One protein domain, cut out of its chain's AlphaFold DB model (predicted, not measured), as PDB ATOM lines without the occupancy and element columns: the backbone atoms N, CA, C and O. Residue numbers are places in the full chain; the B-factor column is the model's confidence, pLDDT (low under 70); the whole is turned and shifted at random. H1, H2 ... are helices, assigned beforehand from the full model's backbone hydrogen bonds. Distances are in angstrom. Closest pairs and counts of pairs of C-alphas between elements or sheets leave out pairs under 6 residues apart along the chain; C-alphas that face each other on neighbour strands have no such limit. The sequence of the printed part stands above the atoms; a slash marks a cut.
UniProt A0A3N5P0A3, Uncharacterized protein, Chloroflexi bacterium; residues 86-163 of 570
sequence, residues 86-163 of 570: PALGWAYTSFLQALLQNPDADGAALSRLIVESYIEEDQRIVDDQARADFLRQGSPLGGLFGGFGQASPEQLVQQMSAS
ATOM      1  N   PRO A  86     262.093 141.568 157.953       81.94
ATOM      2  CA  PRO A  86     263.179 141.490 156.990       81.94
ATOM      3  C   PRO A  86     263.352 140.062 156.453       81.94
ATOM      4  O   PRO A  86     263.238 139.088 157.196       81.94
ATOM      5  N   ALA A  87     263.763 139.915 155.192       78.81
ATOM      6  CA  ALA A  87     264.110 138.645 154.544       78.81
ATOM      7  C   ALA A  87     265.247 137.890 155.255       78.81
ATOM      8  O   ALA A  87     265.516 136.726 154.942       78.81
ATOM      9  N   LEU A  88     265.927 138.544 156.199       82.62
ATOM     10  CA  LEU A  88     266.819 137.900 157.148       82.62
ATOM     11  C   LEU A  88     266.085 136.777 157.905       82.62
ATOM     12  O   LEU A  88     266.632 135.679 158.009       82.62
ATOM     13  N   GLY A  89     264.851 137.013 158.353       86.75
ATOM     14  CA  GLY A  89     264.156 136.163 159.319       86.75
ATOM     15  C   GLY A  89     264.793 136.259 160.707       86.75
ATOM     16  O   GLY A  89     265.473 137.239 161.035       86.75
ATOM     17  N   TRP A  90     264.592 135.240 161.538       93.44
ATOM     18  CA  TRP A  90     265.091 135.245 162.917       93.44
ATOM     19  C   TRP A  90     266.572 134.864 163.035       93.44
ATOM     20  O   TRP A  90     267.137 134.172 162.187       93.44
ATOM     21  N   ALA A  91     267.199 135.234 164.158       94.81
ATOM     22  CA  ALA A  91     268.591 134.901 164.474       94.81
ATOM     23  C   ALA A  91     268.763 133.425 164.906       94.81
ATOM     24  O   ALA A  91     269.246 133.125 166.000       94.81
ATOM     25  N   TYR A  92     268.379 132.479 164.037       95.38
ATOM     26  CA  TYR A  92     268.336 131.032 164.302       95.38
ATOM     27  C   TYR A  92     269.618 130.478 164.918       95.38
ATOM     28  O   TYR A  92     269.556 129.692 165.864       95.38
ATOM     29  N   THR A  93     270.784 130.887 164.411       95.06
ATOM     30  CA  THR A  93     272.071 130.432 164.950       95.06
ATOM     31  C   THR A  93     272.229 130.809 166.424       95.06
ATOM     32  O   THR A  93     272.679 129.961 167.195       95.06
ATOM     33  N   SER A  94     271.830 132.019 166.832       95.25
ATOM     34  CA  SER A  94     271.970 132.478 168.218       95.25
ATOM     35  C   SER A  94     271.095 131.657 169.168       95.25
ATOM     36  O   SER A  94     271.611 130.906 170.008       95.25
ATOM     37  N   PHE A  95     269.770 131.717 169.009       94.06
ATOM     38  CA  PHE A  95     268.880 131.122 170.005       94.06
ATOM     39  C   PHE A  95     268.940 129.586 170.019       94.06
ATOM     40  O   PHE A  95     268.813 128.974 171.082       94.06
ATOM     41  N   LEU A  96     269.217 128.930 168.880       95.25
ATOM     42  CA  LEU A  96     269.445 127.480 168.854       95.25
ATOM     43  C   LEU A  96     270.771 127.102 169.524       95.25
ATOM     44  O   LEU A  96     270.851 126.063 170.181       95.25
ATOM     45  N   GLN A  97     271.813 127.926 169.399       95.25
ATOM     46  CA  GLN A  97     273.072 127.690 170.099       95.25
ATOM     47  C   GLN A  97     272.912 127.859 171.614       95.25
ATOM     48  O   GLN A  97     273.463 127.057 172.371       95.25
ATOM     49  N   ALA A  98     272.134 128.841 172.065       92.81
ATOM     50  CA  ALA A  98     271.797 128.987 173.476       92.81
ATOM     51  C   ALA A  98     271.010 127.777 174.004       92.81
ATOM     52  O   ALA A  98     271.338 127.263 175.074       92.81
ATOM     53  N   LEU A  99     270.059 127.247 173.225       93.38
ATOM     54  CA  LEU A  99     269.339 126.019 173.571       93.38
ATOM     55  C   LEU A  99     270.272 124.796 173.645       93.38
ATOM     56  O   LEU A  99     270.130 123.963 174.534       93.38
ATOM     57  N   LEU A 100     271.269 124.687 172.761       95.88
ATOM     58  CA  LEU A 100     272.280 123.623 172.844       95.88
ATOM     59  C   LEU A 100     273.151 123.734 174.105       95.88
ATOM     60  O   LEU A 100     273.574 122.713 174.650       95.88
ATOM     61  N   GLN A 101     273.448 124.956 174.551       95.75
ATOM     62  CA  GLN A 101     274.241 125.212 175.757       95.75
ATOM     63  C   GLN A 101     273.430 125.028 177.042       95.75
ATOM     64  O   GLN A 101     273.989 124.610 178.058       95.75
ATOM     65  N   ASN A 102     272.129 125.305 176.988       94.25
ATOM     66  CA  ASN A 102     271.193 125.109 178.083       94.25
ATOM     67  C   ASN A 102     269.921 124.383 177.605       94.25
ATOM     68  O   ASN A 102     268.884 125.022 177.424       94.25
ATOM     69  N   PRO A 103     269.969 123.047 177.435       92.94
ATOM     70  CA  PRO A 103     268.813 122.264 176.990       92.94
ATOM     71  C   PRO A 103     267.631 122.272 177.967       92.94
ATOM     72  O   PRO A 103     266.540 121.855 177.592       92.94
ATOM     73  N   ASP A 104     267.855 122.724 179.204       92.31
ATOM     74  CA  ASP A 104     266.838 122.848 180.250       92.31
ATOM     75  C   ASP A 104     266.159 124.237 180.252       92.31
ATOM     76  O   ASP A 104     265.378 124.530 181.158       92.31
ATOM     77  N   ALA A 105     266.468 125.116 179.285       90.56
ATOM     78  CA  ALA A 105     265.772 126.393 179.121       90.56
ATOM     79  C   ALA A 105     264.267 126.158 178.911       90.56
ATOM     80  O   ALA A 105     263.871 125.354 178.066       90.56
ATOM     81  N   ASP A 106     263.435 126.858 179.685       94.12
ATOM     82  CA  ASP A 106     261.986 126.787 179.508       94.12
ATOM     83  C   ASP A 106     261.526 127.566 178.267       94.12
ATOM     84  O   ASP A 106     262.278 128.356 177.680       94.12
ATOM     85  N   GLY A 107     260.279 127.329 177.849       95.75
ATOM     86  CA  GLY A 107     259.710 127.979 176.676       95.75
ATOM     87  C   GLY A 107     259.738 129.501 176.762       95.75
ATOM     88  O   GLY A 107     260.063 130.154 175.777       95.75
ATOM     89  N   ALA A 108     259.496 130.069 177.948       97.44
ATOM     90  CA  ALA A 108     259.500 131.514 178.140       97.44
ATOM     91  C   ALA A 108     260.890 132.108 177.901       97.44
ATOM     92  O   ALA A 108     261.023 133.117 177.213       97.44
ATOM     93  N   ALA A 109     261.931 131.508 178.482       96.69
ATOM     94  CA  ALA A 109     263.306 131.959 178.323       96.69
ATOM     95  C   ALA A 109     263.751 131.866 176.860       96.69
ATOM     96  O   ALA A 109     264.355 132.808 176.349       96.69
ATOM     97  N   LEU A 110     263.411 130.773 176.171       97.06
ATOM     98  CA  LEU A 110     263.740 130.615 174.757       97.06
ATOM     99  C   LEU A 110     262.956 131.597 173.870       97.06
ATOM    100  O   LEU A 110     263.547 132.195 172.977       97.06
ATOM    101  N   SER A 111     261.666 131.827 174.131       98.19
ATOM    102  CA  SER A 111     260.863 132.820 173.403       98.19
ATOM    103  C   SER A 111     261.385 134.246 173.584       98.19
ATOM    104  O   SER A 111     261.481 134.972 172.597       98.19
ATOM    105  N   ARG A 112     261.785 134.641 174.802       98.00
ATOM    106  CA  ARG A 112     262.431 135.948 175.034       98.00
ATOM    107  C   ARG A 112     263.735 136.071 174.262       98.00
ATOM    108  O   ARG A 112     263.954 137.087 173.617       98.00
ATOM    109  N   LEU A 113     264.549 135.018 174.258       97.00
ATOM    110  CA  LEU A 113     265.813 135.030 173.533       97.00
ATOM    111  C   LEU A 113     265.620 135.192 172.020       97.00
ATOM    112  O   LEU A 113     266.409 135.885 171.384       97.00
ATOM    113  N   ILE A 114     264.582 134.586 171.432       97.75
ATOM    114  CA  ILE A 114     264.257 134.793 170.011       97.75
ATOM    115  C   ILE A 114     264.010 136.286 169.734       97.75
ATOM    116  O   ILE A 114     264.552 136.813 168.767       97.75
ATOM    117  N   VAL A 115     263.257 136.969 170.603       97.81
ATOM    118  CA  VAL A 115     262.969 138.410 170.477       97.81
ATOM    119  C   VAL A 115     264.212 139.268 170.706       97.81
ATOM    120  O   VAL A 115     264.519 140.139 169.898       97.81
ATOM    121  N   GLU A 116     264.959 139.008 171.778       96.38
ATOM    122  CA  GLU A 116     266.164 139.765 172.136       96.38
ATOM    123  C   GLU A 116     267.222 139.680 171.023       96.38
ATOM    124  O   GLU A 116     267.719 140.708 170.561       96.38
ATOM    125  N   SER A 117     267.483 138.467 170.521       96.00
ATOM    126  CA  SER A 117     268.480 138.202 169.473       96.00
ATOM    127  C   SER A 117     268.073 138.676 168.073       96.00
ATOM    128  O   SER A 117     268.917 138.710 167.174       96.00
ATOM    129  N   TYR A 118     266.800 139.037 167.867       95.19
ATOM    130  CA  TYR A 118     266.251 139.362 166.554       95.19
ATOM    131  C   TYR A 118     267.040 140.478 165.865       95.19
ATOM    132  O   TYR A 118     267.215 141.563 166.432       95.19
ATOM    133  N   ILE A 119     267.512 140.182 164.647       91.88
ATOM    134  CA  ILE A 119     268.420 140.986 163.806       91.88
ATOM    135  C   ILE A 119     269.822 141.167 164.415       91.88
ATOM    136  O   ILE A 119     270.816 140.908 163.743       91.88
ATOM    137  N   GLU A 120     269.914 141.560 165.684       93.44
ATOM    138  CA  GLU A 120     271.156 141.920 166.380       93.44
ATOM    139  C   GLU A 120     272.196 140.804 166.423       93.44
ATOM    140  O   GLU A 120     273.386 141.063 166.241       93.44
ATOM    141  N   GLU A 121     271.762 139.564 166.637       94.75
ATOM    142  CA  GLU A 121     272.661 138.418 166.775       94.75
ATOM    143  C   GLU A 121     272.588 137.458 165.583       94.75
ATOM    144  O   GLU A 121     273.084 136.327 165.649       94.75
ATOM    145  N   ASP A 122     271.975 137.881 164.473       94.12
ATOM    146  CA  ASP A 122     271.962 137.060 163.270       94.12
ATOM    147  C   ASP A 122     273.392 136.846 162.767       94.12
ATOM    148  O   ASP A 122     274.219 137.759 162.722       94.12
ATOM    149  N   GLN A 123     273.695 135.622 162.346       91.81
ATOM    150  CA  GLN A 123     275.033 135.261 161.895       91.81
ATOM    151  C   GLN A 123     275.504 136.103 160.698       91.81
ATOM    152  O   GLN A 123     276.689 136.409 160.605       91.81
ATOM    153  N   ARG A 124     274.596 136.518 159.807       88.56
ATOM    154  CA  ARG A 124     274.889 137.413 158.673       88.56
ATOM    155  C   ARG A 124     275.147 138.855 159.113       88.56
ATOM    156  O   ARG A 124     275.565 139.663 158.293       88.56
ATOM    157  N   ILE A 125     274.928 139.176 160.383       89.44
ATOM    158  CA  ILE A 125     275.242 140.468 160.986       89.44
ATOM    159  C   ILE A 125     276.519 140.366 161.817       89.44
ATOM    160  O   ILE A 125     277.443 141.143 161.596       89.44
ATOM    161  N   VAL A 126     276.630 139.399 162.728       91.56
ATOM    162  CA  VAL A 126     277.743 139.365 163.695       91.56
ATOM    163  C   VAL A 126     279.031 138.728 163.164       91.56
ATOM    164  O   VAL A 126     280.115 139.108 163.604       91.56
ATOM    165  N   ASP A 127     278.960 137.790 162.213       91.38
ATOM    166  CA  ASP A 127     280.152 137.151 161.639       91.38
ATOM    167  C   ASP A 127     280.675 137.947 160.437       91.38
ATOM    168  O   ASP A 127     279.961 138.166 159.463       91.38
ATOM    169  N   ASP A 128     281.942 138.368 160.484       88.25
ATOM    170  CA  ASP A 128     282.542 139.224 159.450       88.25
ATOM    171  C   ASP A 128     282.506 138.601 158.049       88.25
ATOM    172  O   ASP A 128     282.299 139.306 157.059       88.25
ATOM    173  N   GLN A 129     282.714 137.285 157.945       87.00
ATOM    174  CA  GLN A 129     282.737 136.598 156.660       87.00
ATOM    175  C   GLN A 129     281.319 136.427 156.120       87.00
ATOM    176  O   GLN A 129     281.088 136.744 154.955       87.00
ATOM    177  N   ALA A 130     280.378 135.982 156.956       87.69
ATOM    178  CA  ALA A 130     278.977 135.830 156.582       87.69
ATOM    179  C   ALA A 130     278.335 137.180 156.243       87.69
ATOM    180  O   ALA A 130     277.631 137.269 155.242       87.69
ATOM    181  N   ARG A 131     278.638 138.240 157.002       85.94
ATOM    182  CA  ARG A 131     278.224 139.618 156.702       85.94
ATOM    183  C   ARG A 131     278.782 140.079 155.373       85.94
ATOM    184  O   ARG A 131     278.048 140.571 154.522       85.94
ATOM    185  N   ALA A 132     280.074 139.871 155.147       79.44
ATOM    186  CA  ALA A 132     280.674 140.223 153.875       79.44
ATOM    187  C   ALA A 132     280.104 139.385 152.716       79.44
ATOM    188  O   ALA A 132     279.971 139.922 151.627       79.44
ATOM    189  N   ASP A 133     279.751 138.112 152.912       80.44
ATOM    190  CA  ASP A 133     279.113 137.271 151.888       80.44
ATOM    191  C   ASP A 133     277.663 137.701 151.615       80.44
ATOM    192  O   ASP A 133     277.273 137.785 150.453       80.44
ATOM    193  N   PHE A 134     276.901 138.043 152.656       78.00
ATOM    194  CA  PHE A 134     275.545 138.593 152.563       78.00
ATOM    195  C   PHE A 134     275.530 139.902 151.765       78.00
ATOM    196  O   PHE A 134     274.743 140.053 150.835       78.00
ATOM    197  N   LEU A 135     276.483 140.799 152.037       73.88
ATOM    198  CA  LEU A 135     276.638 142.055 151.301       73.88
ATOM    199  C   LEU A 135     277.238 141.862 149.895       73.88
ATOM    200  O   LEU A 135     276.961 142.656 149.001       73.88
ATOM    201  N   ARG A 136     278.066 140.829 149.667       66.94
ATOM    202  CA  ARG A 136     278.735 140.563 148.373       66.94
ATOM    203  C   ARG A 136     277.877 139.818 147.356       66.94
ATOM    204  O   ARG A 136     278.311 139.708 146.213       66.94
ATOM    205  N   GLN A 137     276.692 139.322 147.711       61.84
ATOM    206  CA  GLN A 137     275.841 138.543 146.799       61.84
ATOM    207  C   GLN A 137     275.239 139.328 145.618       61.84
ATOM    208  O   GLN A 137     274.405 138.774 144.921       61.84
ATOM    209  N   GLY A 138     275.722 140.544 145.335       56.06
ATOM    210  CA  GLY A 138     275.193 141.438 144.302       56.06
ATOM    211  C   GLY A 138     274.255 142.504 144.861       56.06
ATOM    212  O   GLY A 138     273.716 143.287 144.084       56.06
ATOM    213  N   SER A 139     274.081 142.550 146.189       63.78
ATOM    214  CA  SER A 139     273.152 143.472 146.827       63.78
ATOM    215  C   SER A 139     273.690 144.907 146.843       63.78
ATOM    216  O   SER A 139     274.755 145.146 147.426       63.78
ATOM    217  N   PRO A 140     272.947 145.890 146.299       58.06
ATOM    218  CA  PRO A 140     273.334 147.292 146.363       58.06
ATOM    219  C   PRO A 140     273.336 147.849 147.798       58.06
ATOM    220  O   PRO A 140     273.906 148.918 148.028       58.06
ATOM    221  N   LEU A 141     272.791 147.118 148.789       63.91
ATOM    222  CA  LEU A 141     272.894 147.445 150.221       63.91
ATOM    223  C   LEU A 141     274.352 147.626 150.674       63.91
ATOM    224  O   LEU A 141     274.633 148.462 151.529       63.91
ATOM    225  N   GLY A 142     275.307 146.903 150.075       58.44
ATOM    226  CA  GLY A 142     276.737 147.100 150.342       58.44
ATOM    227  C   GLY A 142     277.263 148.479 149.910       58.44
ATOM    228  O   GLY A 142     278.224 148.984 150.494       58.44
ATOM    229  N   GLY A 143     276.627 149.110 148.918       56.44
ATOM    230  CA  GLY A 143     276.949 150.454 148.438       56.44
ATOM    231  C   GLY A 143     276.542 151.568 149.404       56.44
ATOM    232  O   GLY A 143     277.229 152.590 149.453       56.44
ATOM    233  N   LEU A 144     275.503 151.349 150.225       59.50
ATOM    234  CA  LEU A 144     275.022 152.308 151.233       59.50
ATOM    235  C   LEU A 144     276.105 152.662 152.267       59.50
ATOM    236  O   LEU A 144     276.182 153.783 152.758       59.50
ATOM    237  N   PHE A 145     276.993 151.711 152.559       60.94
ATOM    238  CA  PHE A 145     278.012 151.830 153.604       60.94
ATOM    239  C   PHE A 145     279.421 152.095 153.054       60.94
ATOM    240  O   PHE A 145     280.414 151.735 153.684       60.94
ATOM    241  N   GLY A 146     279.538 152.713 151.872       51.28
ATOM    242  CA  GLY A 146     280.838 153.096 151.300       51.28
ATOM    243  C   GLY A 146     281.606 151.959 150.609       51.28
ATOM    244  O   GLY A 146     282.826 152.050 150.452       51.28
ATOM    245  N   GLY A 147     280.908 150.902 150.171       54.22
ATOM    246  CA  GLY A 147     281.447 149.773 149.402       54.22
ATOM    247  C   GLY A 147     281.479 148.444 150.172       54.22
ATOM    248  O   GLY A 147     281.368 148.418 151.396       54.22
ATOM    249  N   PHE A 148     281.664 147.336 149.431       51.34
ATOM    250  CA  PHE A 148     281.492 145.910 149.808       51.34
ATOM    251  C   PHE A 148     282.352 145.346 150.976       51.34
ATOM    252  O   PHE A 148     282.831 144.211 150.920       51.34
ATOM    253  N   GLY A 149     282.554 146.095 152.060       50.88
ATOM    254  CA  GLY A 149     283.271 145.620 153.246       50.88
ATOM    255  C   GLY A 149     283.311 146.567 154.448       50.88
ATOM    256  O   GLY A 149     284.201 146.390 155.277       50.88
ATOM    257  N   GLN A 150     282.430 147.572 154.549       58.06
ATOM    258  CA  GLN A 150     282.514 148.593 155.612       58.06
ATOM    259  C   GLN A 150     281.247 148.815 156.451       58.06
ATOM    260  O   GLN A 150     281.318 149.579 157.411       58.06
ATOM    261  N   ALA A 151     280.131 148.135 156.173       68.38
ATOM    262  CA  ALA A 151     278.977 148.201 157.067       68.38
ATOM    263  C   ALA A 151     279.333 147.556 158.415       68.38
ATOM    264  O   ALA A 151     279.611 146.350 158.493       68.38
ATOM    265  N   SER A 152     279.370 148.371 159.467       82.19
ATOM    266  CA  SER A 152     279.468 147.854 160.830       82.19
ATOM    267  C   SER A 152     278.187 147.083 161.185       82.19
ATOM    268  O   SER A 152     277.123 147.402 160.644       82.19
ATOM    269  N   PRO A 153     278.259 146.063 162.061       86.44
ATOM    270  CA  PRO A 153     277.069 145.390 162.574       86.44
ATOM    271  C   PRO A 153     276.016 146.383 163.069       86.44
ATOM    272  O   PRO A 153     274.852 146.261 162.712       86.44
ATOM    273  N   GLU A 154     276.436 147.420 163.794       87.00
ATOM    274  CA  GLU A 154     275.551 148.433 164.366       87.00
ATOM    275  C   GLU A 154     274.769 149.192 163.288       87.00
ATOM    276  O   GLU A 154     273.571 149.421 163.436       87.00
ATOM    277  N   GLN A 155     275.424 149.540 162.179       82.50
ATOM    278  CA  GLN A 155     274.778 150.217 161.056       82.50
ATOM    279  C   GLN A 155     273.769 149.321 160.329       82.50
ATOM    280  O   GLN A 155     272.698 149.794 159.958       82.50
ATOM    281  N   LEU A 156     274.090 148.036 160.128       82.88
ATOM    282  CA  LEU A 156     273.141 147.099 159.517       82.88
ATOM    283  C   LEU A 156     271.947 146.839 160.424       82.88
ATOM    284  O   LEU A 156     270.822 146.836 159.938       82.88
ATOM    285  N   VAL A 157     272.184 146.653 161.724       88.44
ATOM    286  CA  VAL A 157     271.110 146.501 162.708       88.44
ATOM    287  C   VAL A 157     270.205 147.717 162.657       88.44
ATOM    288  O   VAL A 157     269.017 147.542 162.441       88.44
ATOM    289  N   GLN A 158     270.754 148.931 162.771       84.75
ATOM    290  CA  GLN A 158     269.959 150.159 162.762       84.75
ATOM    291  C   GLN A 158     269.075 150.269 161.514       84.75
ATOM    292  O   GLN A 158     267.903 150.616 161.633       84.75
ATOM    293  N   GLN A 159     269.621 149.948 160.339       80.44
ATOM    294  CA  GLN A 159     268.882 149.969 159.077       80.44
ATOM    295  C   GLN A 159     267.777 148.903 159.045       80.44
ATOM    296  O   GLN A 159     266.628 149.200 158.742       80.44
ATOM    297  N   MET A 160     268.112 147.651 159.364       83.50
ATOM    298  CA  MET A 160     267.192 146.517 159.225       83.50
ATOM    299  C   MET A 160     266.137 146.472 160.329       83.50
ATOM    300  O   MET A 160     265.045 145.955 160.112       83.50
ATOM    301  N   SER A 161     266.454 146.997 161.515       87.81
ATOM    302  CA  SER A 161     265.539 146.996 162.647       87.81
ATOM    303  C   SER A 161     264.536 148.139 162.589       87.81
ATOM    304  O   SER A 161     263.513 148.035 163.255       87.81
ATOM    305  N   ALA A 162     264.805 149.208 161.826       86.81
ATOM    306  CA  ALA A 162     264.078 150.480 161.863       86.81
ATOM    307  C   ALA A 162     262.552 150.334 161.739       86.81
ATOM    308  O   ALA A 162     261.829 150.983 162.494       86.81
ATOM    309  N   SER A 163     262.080 149.462 160.847       86.00
ATOM    310  CA  SER A 163     260.650 149.213 160.602       86.00
ATOM    311  C   SER A 163     260.167 147.843 161.092       86.00
ATOM    312  O   SER A 163     259.052 147.444 160.775       86.00
TER     313      SER A 163
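AT A GLANCE: This is residues 86 to 163 of the 570 residues of an uncharacterized protein of Chloroflexi bacterium (UniProt A0A3N5P0A3). A helical hairpin, H1 and H2, makes one end of an elongated shape; four shorter helices, H3 to H6, make a loose lobe towards the other. The printed part has 78 residues with six named helices, no named strand: all helix. It is only just loose, close to compact: radius of gyration of the C-alphas 13.9 A, spans 44 by 25 by 18 A.

HOW THE PARTS SIT: Start at H1, residues 92 to 101: it touches H2, residues 107 to 117, opposite ways at a steep tilt of 44 degrees; the closest C-alphas, Phe 95 and Ile 114, are 5.9 A apart. H3, residues 123 to 126, touches H6, residues 153 to 161; closest C-alphas, Ile 125 and Pro 153, 5.5 A. H4, residues 128 to 136, touches H3 only at the corner; closest C-alphas, Arg 124 and Arg 131, 4.5 A. H5, residues 141 to 144, only just touches H4, only at the corner, with 3 pairs of C-alphas within 8 A; the closest, Leu 135 and Gly 142, 5.1 A. Every O i to N i+4 pair is within hydrogen-bond range in H1, H2, H4 and H6; H3 and H5 are too short.

IN THESE COORDINATES: Find C-alpha 92 at (268.336, 131.032, 164.302); H1 runs 14.1 A, H2 15.3 A. H6 ends at C-alpha 161, (265.539, 146.996, 162.647).

THE WHOLE: The printed part has no cut and no long link. Residues 136 to 151 have pLDDT under 70.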